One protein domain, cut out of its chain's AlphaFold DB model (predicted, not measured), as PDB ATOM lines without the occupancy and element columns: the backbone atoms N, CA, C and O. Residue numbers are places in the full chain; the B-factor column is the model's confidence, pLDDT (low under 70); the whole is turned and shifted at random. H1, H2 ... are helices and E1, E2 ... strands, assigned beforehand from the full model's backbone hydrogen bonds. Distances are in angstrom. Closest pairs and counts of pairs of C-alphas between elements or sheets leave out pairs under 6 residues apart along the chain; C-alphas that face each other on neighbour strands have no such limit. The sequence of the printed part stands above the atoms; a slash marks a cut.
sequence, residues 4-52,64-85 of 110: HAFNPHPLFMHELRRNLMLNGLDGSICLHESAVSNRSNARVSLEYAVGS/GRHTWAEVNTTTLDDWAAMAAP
ATOM      1  N   HIS A   4      30.884  19.715  -9.613       91.44
ATOM      2  CA  HIS A   4      31.995  20.587  -9.249       91.44
ATOM      3  C   HIS A   4      32.801  19.903  -8.148       91.44
ATOM      4  O   HIS A   4      32.257  19.590  -7.092       91.44
ATOM      5  N   ALA A   5      34.077  19.632  -8.414       92.12
ATOM      6  CA  ALA A   5      34.972  18.979  -7.468       92.12
ATOM      7  C   ALA A   5      36.039  19.970  -7.006       92.12
ATOM      8  O   ALA A   5      36.802  20.494  -7.819       92.12
ATOM      9  N   PHE A   6      36.078  20.212  -5.700       91.94
ATOM     10  CA  PHE A   6      37.053  21.079  -5.050       91.94
ATOM     11  C   PHE A   6      38.089  20.211  -4.353       91.94
ATOM     12  O   PHE A   6      37.730  19.367  -3.531       91.94
ATOM     13  N   ASN A   7      39.362  20.400  -4.681       91.69
ATOM     14  CA  ASN A   7      40.448  19.774  -3.945       91.69
ATOM     15  C   ASN A   7      41.708  20.651  -4.056       91.69
ATOM     16  O   ASN A   7      42.149  20.941  -5.170       91.69
ATOM     17  N   PRO A   8      42.298  21.088  -2.931       90.31
ATOM     18  CA  PRO A   8      43.484  21.939  -2.951       90.31
ATOM     19  C   PRO A   8      44.784  21.173  -3.239       90.31
ATOM     20  O   PRO A   8      45.828  21.796  -3.417       90.31
ATOM     21  N   HIS A   9      44.761  19.836  -3.255       89.00
ATOM     22  CA  HIS A   9      45.960  19.017  -3.372       89.00
ATOM     23  C   HIS A   9      46.477  18.985  -4.825       89.00
ATOM     24  O   HIS A   9      45.842  18.381  -5.695       89.00
ATOM     25  N   PRO A  10      47.684  19.517  -5.111       81.06
ATOM     26  CA  PRO A  10      48.155  19.698  -6.486       81.06
ATOM     27  C   PRO A  10      48.382  18.374  -7.235       81.06
ATOM     28  O   PRO A  10      47.990  18.243  -8.393       81.06
ATOM     29  N   LEU A  11      48.970  17.363  -6.577       84.31
ATOM     30  CA  LEU A  11      49.205  16.050  -7.203       84.31
ATOM     31  C   LEU A  11      47.901  15.293  -7.485       84.31
ATOM     32  O   LEU A  11      47.688  14.844  -8.609       84.31
ATOM     33  N   PHE A  12      47.001  15.219  -6.499       85.81
ATOM     34  CA  PHE A  12      45.700  14.577  -6.673       85.81
ATOM     35  C   PHE A  12      44.904  15.206  -7.821       85.81
ATOM     36  O   PHE A  12      44.312  14.496  -8.629       85.81
ATOM     37  N   MET A  13      44.933  16.535  -7.953       87.50
ATOM     38  CA  MET A  13      44.226  17.233  -9.030       87.50
ATOM     39  C   MET A  13      44.785  16.916 -10.416       87.50
ATOM     40  O   MET A  13      44.019  16.775 -11.374       87.50
ATOM     41  N   HIS A  14      46.103  16.734 -10.529       87.69
ATOM     42  CA  HIS A  14      46.727  16.265 -11.762       87.69
ATOM     43  C   HIS A  14      46.267  14.843 -12.128       87.69
ATOM     44  O   HIS A  14      45.849  14.596 -13.264       87.69
ATOM     45  N   GLU A  15      46.290  13.918 -11.167       90.00
ATOM     46  CA  GLU A  15      45.858  12.530 -11.370       90.00
ATOM     47  C   GLU A  15      44.367  12.425 -11.691       90.00
ATOM     48  O   GLU A  15      43.980  11.714 -12.621       90.00
ATOM     49  N   LEU A  16      43.529  13.180 -10.978       90.56
ATOM     50  CA  LEU A  16      42.093  13.243 -11.216       90.56
ATOM     51  C   LEU A  16      41.804  13.741 -12.631       90.56
ATOM     52  O   LEU A  16      41.060  13.090 -13.359       90.56
ATOM     53  N   ARG A  17      42.441  14.836 -13.067       91.50
ATOM     54  CA  ARG A  17      42.287  15.360 -14.435       91.50
ATOM     55  C   ARG A  17      42.645  14.306 -15.483       91.50
ATOM     56  O   ARG A  17      41.890  14.111 -16.435       91.50
ATOM     57  N   ARG A  18      43.758  13.590 -15.291       91.62
ATOM     58  CA  ARG A  18      44.163  12.485 -16.171       91.62
ATOM     59  C   ARG A  18      43.117  11.367 -16.189       91.62
ATOM     60  O   ARG A  18      42.756  10.901 -17.263       91.62
ATOM     61  N   ASN A  19      42.616  10.952 -15.030       92.88
ATOM     62  CA  ASN A  19      41.617   9.889 -14.933       92.88
ATOM     63  C   ASN A  19      40.288  10.285 -15.585       92.88
ATOM     64  O   ASN A  19      39.698   9.467 -16.285       92.88
ATOM     65  N   LEU A  20      39.834  11.531 -15.418       93.94
ATOM     66  CA  LEU A  20      38.629  12.030 -16.082       93.94
ATOM     67  C   LEU A  20      38.759  11.971 -17.605       93.94
ATOM     68  O   LEU A  20      37.856  11.469 -18.269       93.94
ATOM     69  N   MET A  21      39.904  12.401 -18.138       93.19
ATOM     70  CA  MET A  21      40.196  12.331 -19.570       93.19
ATOM     71  C   MET A  21      40.210  10.882 -20.081       93.19
ATOM     72  O   MET A  21      39.607  10.584 -21.105       93.19
ATOM     73  N   LEU A  22      40.850   9.957 -19.356       94.81
ATOM     74  CA  LEU A  22      40.909   8.540 -19.747       94.81
ATOM     75  C   LEU A  22      39.534   7.854 -19.764       94.81
ATOM     76  O   LEU A  22      39.358   6.879 -20.488       94.81
ATOM     77  N   ASN A  23      38.575   8.354 -18.984       93.94
ATOM     78  CA  ASN A  23      37.215   7.820 -18.920       93.94
ATOM     79  C   ASN A  23      36.207   8.614 -19.775       93.94
ATOM     80  O   ASN A  23      35.016   8.323 -19.713       93.94
ATOM     81  N   GLY A  24      36.650   9.612 -20.552       92.12
ATOM     82  CA  GLY A  24      35.763  10.448 -21.376       92.12
ATOM     83  C   GLY A  24      34.768  11.281 -20.560       92.12
ATOM     84  O   GLY A  24      33.649  11.530 -21.001       92.12
ATOM     85  N   LEU A  25      35.148  11.654 -19.335       90.38
ATOM     86  CA  LEU A  25      34.358  12.501 -18.433       90.38
ATOM     87  C   LEU A  25      34.856  13.953 -18.424       90.38
ATOM     88  O   LEU A  25      34.402  14.765 -17.608       90.38
ATOM     89  N   ASP A  26      35.792  14.292 -19.308       81.62
ATOM     90  CA  ASP A  26      36.246  15.658 -19.502       81.62
ATOM     91  C   ASP A  26      35.068  16.545 -19.943       81.62
ATOM     92  O   ASP A  26      34.274  16.205 -20.814       81.62
ATOM     93  N   GLY A  27      34.868  17.659 -19.236       83.50
ATOM     94  CA  GLY A  27      33.724  18.557 -19.437       83.50
ATOM     95  C   GLY A  27      32.465  18.218 -18.629       83.50
ATOM     96  O   GLY A  27      31.644  19.107 -18.411       83.50
ATOM     97  N   SER A  28      32.327  16.995 -18.099       87.44
ATOM     98  CA  SER A  28      31.211  16.644 -17.194       87.44
ATOM     99  C   SER A  28      31.465  17.077 -15.744       87.44
ATOM    100  O   SER A  28      30.525  17.307 -14.978       87.44
ATOM    101  N   ILE A  29      32.745  17.189 -15.370       90.62
ATOM    102  CA  ILE A  29      33.198  17.554 -14.026       90.62
ATOM    103  C   ILE A  29      34.114  18.778 -14.118       90.62
ATOM    104  O   ILE A  29      35.152  18.746 -14.780       90.62
ATOM    105  N   CYS A  30      33.744  19.857 -13.429       90.94
ATOM    106  CA  CYS A  30      34.567  21.052 -13.272       90.94
ATOM    107  C   CYS A  30      35.460  20.908 -12.038       90.94
ATOM    108  O   CYS A  30      34.967  20.758 -10.920       90.94
ATOM    109  N   LEU A  31      36.772  20.975 -12.248       91.56
ATOM    110  CA  LEU A  31      37.783  20.842 -11.204       91.56
ATOM    111  C   LEU A  31      38.215  22.218 -10.678       91.56
ATOM    112  O   LEU A  31      38.550  23.092 -11.475       91.56
ATOM    113  N   HIS A  32      38.257  22.383  -9.354       92.25
ATOM    114  CA  HIS A  32      38.678  23.610  -8.669       92.25
ATOM    115  C   HIS A  32      39.840  23.310  -7.719       92.25
ATOM    116  O   HIS A  32      39.690  22.551  -6.762       92.25
ATOM    117  N   GLU A  33      40.999  23.913  -7.981       91.75
ATOM    118  CA  GLU A  33      42.213  23.790  -7.157       91.75
ATOM    119  C   GLU A  33      42.161  24.770  -5.970       91.75
ATOM    120  O   GLU A  33      42.970  25.689  -5.844       91.75
ATOM    121  N   SER A  34      41.144  24.627  -5.119       90.81
ATOM    122  CA  SER A  34      40.933  25.465  -3.937       90.81
ATOM    123  C   SER A  34      40.398  24.652  -2.763       90.81
ATOM    124  O   SER A  34      39.731  23.629  -2.932       90.81
ATOM    125  N   ALA A  35      40.706  25.109  -1.549       90.44
ATOM    126  CA  ALA A  35      40.169  24.530  -0.327       90.44
ATOM    127  C   ALA A  35      38.803  25.154  -0.016       90.44
ATOM    128  O   ALA A  35      38.685  26.378   0.086       90.44
ATOM    129  N   VAL A  36      37.784  24.318   0.185       90.38
ATOM    130  CA  VAL A  36      36.502  24.786   0.724       90.38
ATOM    131  C   VAL A  36      36.668  25.040   2.221       90.38
ATOM    132  O   VAL A  36      37.123  24.169   2.960       90.38
ATOM    133  N   SER A  37      36.331  26.247   2.665       88.38
ATOM    134  CA  SER A  37      36.503  26.701   4.046       88.38
ATOM    135  C   SER A  37      35.368  27.644   4.464       88.38
ATOM    136  O   SER A  37      34.488  27.960   3.669       88.38
ATOM    137  N   ASN A  38      35.392  28.119   5.710       88.19
ATOM    138  CA  ASN A  38      34.466  29.128   6.237       88.19
ATOM    139  C   ASN A  38      34.886  30.576   5.911       88.19
ATOM    140  O   ASN A  38      34.215  31.525   6.314       88.19
ATOM    141  N   ARG A  39      36.007  30.763   5.204       87.12
ATOM    142  CA  ARG A  39      36.507  32.066   4.756       87.12
ATOM    143  C   ARG A  39      37.038  31.968   3.328       87.12
ATOM    144  O   ARG A  39      37.837  31.084   3.028       87.12
ATOM    145  N   SER A  40      36.663  32.924   2.482       90.38
ATOM    146  CA  SER A  40      37.220  33.090   1.135       90.38
ATOM    147  C   SER A  40      38.466  33.968   1.107       90.38
ATOM    148  O   SER A  40      38.674  34.804   1.988       90.38
ATOM    149  N   ASN A  41      39.267  33.807   0.052       87.88
ATOM    150  CA  ASN A  41      40.447  34.621  -0.256       87.88
ATOM    151  C   ASN A  41      41.549  34.579   0.816       87.88
ATOM    152  O   ASN A  41      42.424  35.446   0.837       87.88
ATOM    153  N   ALA A  42      41.528  33.581   1.702       88.75
ATOM    154  CA  ALA A  42      42.656  33.316   2.577       88.75
ATOM    155  C   ALA A  42      43.664  32.415   1.857       88.75
ATOM    156  O   ALA A  42      43.308  31.629   0.976       88.75
ATOM    157  N   ARG A  43      44.929  32.528   2.259       90.31
ATOM    158  CA  ARG A  43      45.970  31.560   1.921       90.31
ATOM    159  C   ARG A  43      46.258  30.720   3.146       90.31
ATOM    160  O   ARG A  43      46.458  31.267   4.230       90.31
ATOM    161  N   VAL A  44      46.248  29.409   2.968       88.56
ATOM    162  CA  VAL A  44      46.532  28.446   4.032       88.56
ATOM    163  C   VAL A  44      47.596  27.467   3.562       88.56
ATOM    164  O   VAL A  44      47.705  27.189   2.367       88.56
ATOM    165  N   SER A  45      48.382  26.954   4.501       87.75
ATOM    166  CA  SER A  45      49.367  25.915   4.219       87.75
ATOM    167  C   SER A  45      48.689  24.550   4.224       87.75
ATOM    168  O   SER A  45      48.102  24.151   5.227       87.75
ATOM    169  N   LEU A  46      48.795  23.835   3.109       85.56
ATOM    170  CA  LEU A  46      48.446  22.427   2.991       85.56
ATOM    171  C   LEU A  46      49.720  21.594   3.146       85.56
ATOM    172  O   LEU A  46      50.636  21.722   2.332       85.56
ATOM    173  N   GLU A  47      49.763  20.740   4.163       84.56
ATOM    174  CA  GLU A  47      50.778  19.694   4.289       84.56
ATOM    175  C   GLU A  47      50.312  18.443   3.545       84.56
ATOM    176  O   GLU A  47      49.162  18.031   3.692       84.56
ATOM    177  N   TYR A  48      51.187  17.830   2.751       79.56
ATOM    178  CA  TYR A  48      50.877  16.571   2.082       79.56
ATOM    179  C   TYR A  48      52.119  15.706   1.871       79.56
ATOM    180  O   TYR A  48      53.248  16.195   1.770       79.56
ATOM    181  N   ALA A  49      51.907  14.393   1.805       77.44
ATOM    182  CA  ALA A  49      52.963  13.441   1.505       77.44
ATOM    183  C   ALA A  49      53.252  13.427  -0.000       77.44
ATOM    184  O   ALA A  49      52.344  13.334  -0.826       77.44
ATOM    185  N   VAL A  50      54.532  13.476  -0.371       71.56
ATOM    186  CA  VAL A  50      54.951  13.206  -1.748       71.56
ATOM    187  C   VAL A  50      55.374  11.749  -1.833       71.56
ATOM    188  O   VAL A  50      56.342  11.342  -1.185       71.56
ATOM    189  N   GLY A  51      54.669  10.961  -2.645       63.06
ATOM    190  CA  GLY A  51      55.118   9.618  -2.989       63.06
ATOM    191  C   GLY A  51      56.466   9.698  -3.707       63.06
ATOM    192  O   GLY A  51      56.572  10.296  -4.779       63.06
ATOM    193  N   SER A  52      57.522   9.119  -3.129       54.09
ATOM    194  CA  SER A  52      58.778   8.937  -3.856       54.09
ATOM    195  C   SER A  52      58.524   7.894  -4.936       54.09
ATOM    196  O   SER A  52      58.226   6.748  -4.606       54.09
ATOM    197  N   GLY A  64      57.537   8.804   3.372       54.38
ATOM    198  CA  GLY A  64      57.049   9.938   2.595       54.38
ATOM    199  C   GLY A  64      57.723  11.217   3.087       54.38
ATOM    200  O   GLY A  64      57.660  11.547   4.268       54.38
ATOM    201  N   ARG A  65      58.397  11.952   2.196       63.66
ATOM    202  CA  ARG A  65      58.811  13.321   2.523       63.66
ATOM    203  C   ARG A  65      57.548  14.178   2.537       63.66
ATOM    204  O   ARG A  65      56.885  14.309   1.508       63.66
ATOM    205  N   HIS A  66      57.222  14.734   3.698       70.44
ATOM    206  CA  HIS A  66      56.172  15.737   3.822       70.44
ATOM    207  C   HIS A  66      56.622  17.017   3.120       70.44
ATOM    208  O   HIS A  66      57.758  17.471   3.287       70.44
ATOM    209  N   THR A  67      55.737  17.572   2.303       80.88
ATOM    210  CA  THR A  67      55.921  18.868   1.660       80.88
ATOM    211  C   THR A  67      54.735  19.769   1.972       80.88
ATOM    212  O   THR A  67      53.717  19.330   2.505       80.88
ATOM    213  N   TRP A  68      54.876  21.042   1.618       85.62
ATOM    214  CA  TRP A  68      53.893  22.078   1.889       85.62
ATOM    215  C   TRP A  68      53.548  22.819   0.599       85.62
ATOM    216  O   TRP A  68      54.412  23.026  -0.257       85.62
ATOM    217  N   ALA A  69      52.295  23.240   0.463       85.88
ATOM    218  CA  ALA A  69      51.860  24.173  -0.571       85.88
ATOM    219  C   ALA A  69      50.959  25.251   0.034       85.88
ATOM    220  O   ALA A  69      50.119  24.959   0.884       85.88
ATOM    221  N   GLU A  70      51.110  26.491  -0.423       90.25
ATOM    222  CA  GLU A  70      50.107  27.523  -0.164       90.25
ATOM    223  C   GLU A  70      48.915  27.308  -1.096       90.25
ATOM    224  O   GLU A  70      49.081  27.194  -2.312       90.25
ATOM    225  N   VAL A  71      47.712  27.281  -0.531       90.00
ATOM    226  CA  VAL A  71      46.471  27.086  -1.285       90.00
ATOM    227  C   VAL A  71      45.464  28.178  -0.950       90.00
ATOM    228  O   VAL A  71      45.401  28.672   0.177       90.00
ATOM    229  N   ASN A  72      44.678  28.571  -1.952       92.38
ATOM    230  CA  ASN A  72      43.616  29.553  -1.775       92.38
ATOM    231  C   ASN A  72      42.367  28.884  -1.198       92.38
ATOM    232  O   ASN A  72      42.019  27.759  -1.573       92.38
ATOM    233  N   THR A  73      41.662  29.607  -0.333       92.00
ATOM    234  CA  THR A  73      40.388  29.163   0.231       92.00
ATOM    235  C   THR A  73      39.197  29.861  -0.424       92.00
ATOM    236  O   THR A  73      39.280  31.015  -0.857       92.00
ATOM    237  N   THR A  74      38.061  29.173  -0.460       92.50
ATOM    238  CA  THR A  74      36.766  29.725  -0.876       92.50
ATOM    239  C   THR A  74      35.645  29.137  -0.021       92.50
ATOM    240  O   THR A  74      35.768  28.017   0.472       92.50
ATOM    241  N   THR A  75      34.558  29.878   0.181       91.19
ATOM    242  CA  THR A  75      33.300  29.326   0.700       91.19
ATOM    243  C   THR A  75      32.441  28.824  -0.466       91.19
ATOM    244  O   THR A  75      32.571  29.301  -1.597       91.19
ATOM    245  N   LEU A  76      31.546  27.861  -0.214       89.50
ATOM    246  CA  LEU A  76      30.609  27.406  -1.251       89.50
ATOM    247  C   LEU A  76      29.629  28.512  -1.664       89.50
ATOM    248  O   LEU A  76      29.266  28.580  -2.837       89.50
ATOM    249  N   ASP A  77      29.250  29.388  -0.733       88.44
ATOM    250  CA  ASP A  77      28.332  30.500  -0.988       88.44
ATOM    251  C   ASP A  77      28.963  31.555  -1.903       88.44
ATOM    252  O   ASP A  77      28.360  31.945  -2.904       88.44
ATOM    253  N   ASP A  78      30.207  31.961  -1.619       90.81
ATOM    254  CA  ASP A  78      30.927  32.932  -2.452       90.81
ATOM    255  C   ASP A  78      31.167  32.371  -3.856       90.81
ATOM    256  O   ASP A  78      30.968  33.065  -4.857       90.81
ATOM    257  N   TRP A  79      31.546  31.092  -3.948       90.75
ATOM    258  CA  TRP A  79      31.704  30.429  -5.237       90.75
ATOM    259  C   TRP A  79      30.383  30.376  -6.013       90.75
ATOM    260  O   TRP A  79      30.357  30.708  -7.200       90.75
ATOM    261  N   ALA A  80      29.277  30.002  -5.363       88.75
ATOM    262  CA  ALA A  80      27.969  29.901  -6.005       88.75
ATOM    263  C   ALA A  80      27.480  31.259  -6.524       88.75
ATOM    264  O   ALA A  80      26.960  31.341  -7.642       88.75
ATOM    265  N   ALA A  81      27.698  32.327  -5.751       86.62
ATOM    266  CA  ALA A  81      27.371  33.694  -6.144       86.62
ATOM    267  C   ALA A  81      28.099  34.125  -7.423       86.62
ATOM    268  O   ALA A  81      27.518  34.812  -8.261       86.62
ATOM    269  N   MET A  82      29.347  33.683  -7.606       84.75
ATOM    270  CA  MET A  82      30.135  33.983  -8.803       84.75
ATOM    271  C   MET A  82      29.812  33.069  -9.988       84.75
ATOM    272  O   MET A  82      29.727  33.536 -11.123       84.75
ATOM    273  N   ALA A  83      29.660  31.767  -9.749       81.06
ATOM    274  CA  ALA A  83      29.513  30.767 -10.804       81.06
ATOM    275  C   ALA A  83      28.099  30.727 -11.399       81.06
ATOM    276  O   ALA A  83      27.920  30.348 -12.556       81.06
ATOM    277  N   ALA A  84      27.090  31.097 -10.608       73.12
ATOM    278  CA  ALA A  84      25.690  30.917 -10.964       73.12
ATOM    279  C   ALA A  84      24.764  32.010 -10.379       73.12
ATOM    280  O   ALA A  84      23.723  31.679  -9.801       73.12
ATOM    281  N   PRO A  85      25.073  33.313 -10.558       67.62
ATOM    282  CA  PRO A  85      24.338  34.408  -9.914       67.62
ATOM    283  C   PRO A  85      22.836  34.398 -10.235       67.62
ATOM    284  O   PRO A  85      22.008  34.637  -9.360       67.62
TER     285      PRO A  85
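Overview. This is residues 4 to 52 and 64 to 85 of the 110 residues of the protein "Hypothetical protein" of Haptolina ericina (UniProt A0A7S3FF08). A long ribbon of two antiparallel strands, E3 and E4, runs along one edge of a flat, open shape, and to one side of it stands a strand-helix-strand unit in which H1 runs beside the small parallel pair E1 and E2. H2 follows E4 at one end of the ribbon, where residues 80 to 85 stick out, while the cut lies at the ribbon's other end. The printed part has 71 residues, with two named helices and four named strands in the order E1, H1, E2, E3, E4, H2, and its class is mixed, helices and strands. It is only just loose, close to compact, with a radius of gyration of the C-alphas of 13.8 A and spans of 43 by 33 by 11 A.

Along the chain. E1 is residues 4 to 6 and begins at C-alpha 4, (31.995, 20.587, -9.249). H1 is residues 10 to 22, 18.8 A from first to last C-alpha, and begins at C-alpha 10, (48.155, 19.698, -6.486). E2 is residues 29 to 32, 9.8 A long. E3 is residues 43 to 50, 20.8 A long. After the cut, E4, residues 65 to 74, runs 27.7 A. H2 is residues 76 to 83, 10.2 A long, and ends at C-alpha 83, (29.513, 30.767, -10.804).

Arrangement. E1 and E2 are parallel neighbours at 30 degrees, with N 5 and O 30 2.9 A apart and N 32 and O 5 2.8 A apart, both within hydrogen-bond range. With H1 between them along the chain they form a strand-helix-strand unit, two parallel neighbour strands joined through a helix, and its crossover is right-handed. The closest C-alphas of H1 and E2 are those of Met 13 and Leu 31, 7.7 A apart. H1 and E3 are near each other, with 5 pairs of C-alphas within 10 A. H1 and E4 are only just apart, their closest C-alphas 8.3 A from each other. E3 and E4 are antiparallel at 146 degrees, with N 46 and O 69 at 2.8 A and N 71 and O 44 at 2.9 A within hydrogen-bond range. Residues 35 to 36 form a short parallel pairing with residues 73 to 74 of E4. H2 is apart from E1, H1, E2 and E3. In H1 and H2 every O i to N i+4 pair is within hydrogen-bond range.

Size, cuts and confidence. The two C-alphas farthest apart are those of Ser 52 and Pro 85, 43.3 A. Residues 53 to 63 are not printed, and C-alphas 52 and 64 are 6.8 A apart across this cut, which lies in the link from E3 to E4. Of the links that are printed whole, E1 to H1 and E4 to H2 are tight, and H1 to E2 and E2 to E3 are short. The mean pLDDT of the printed part is 86.1, with residues 51 to 52, 64 to 65 and 85 under 70.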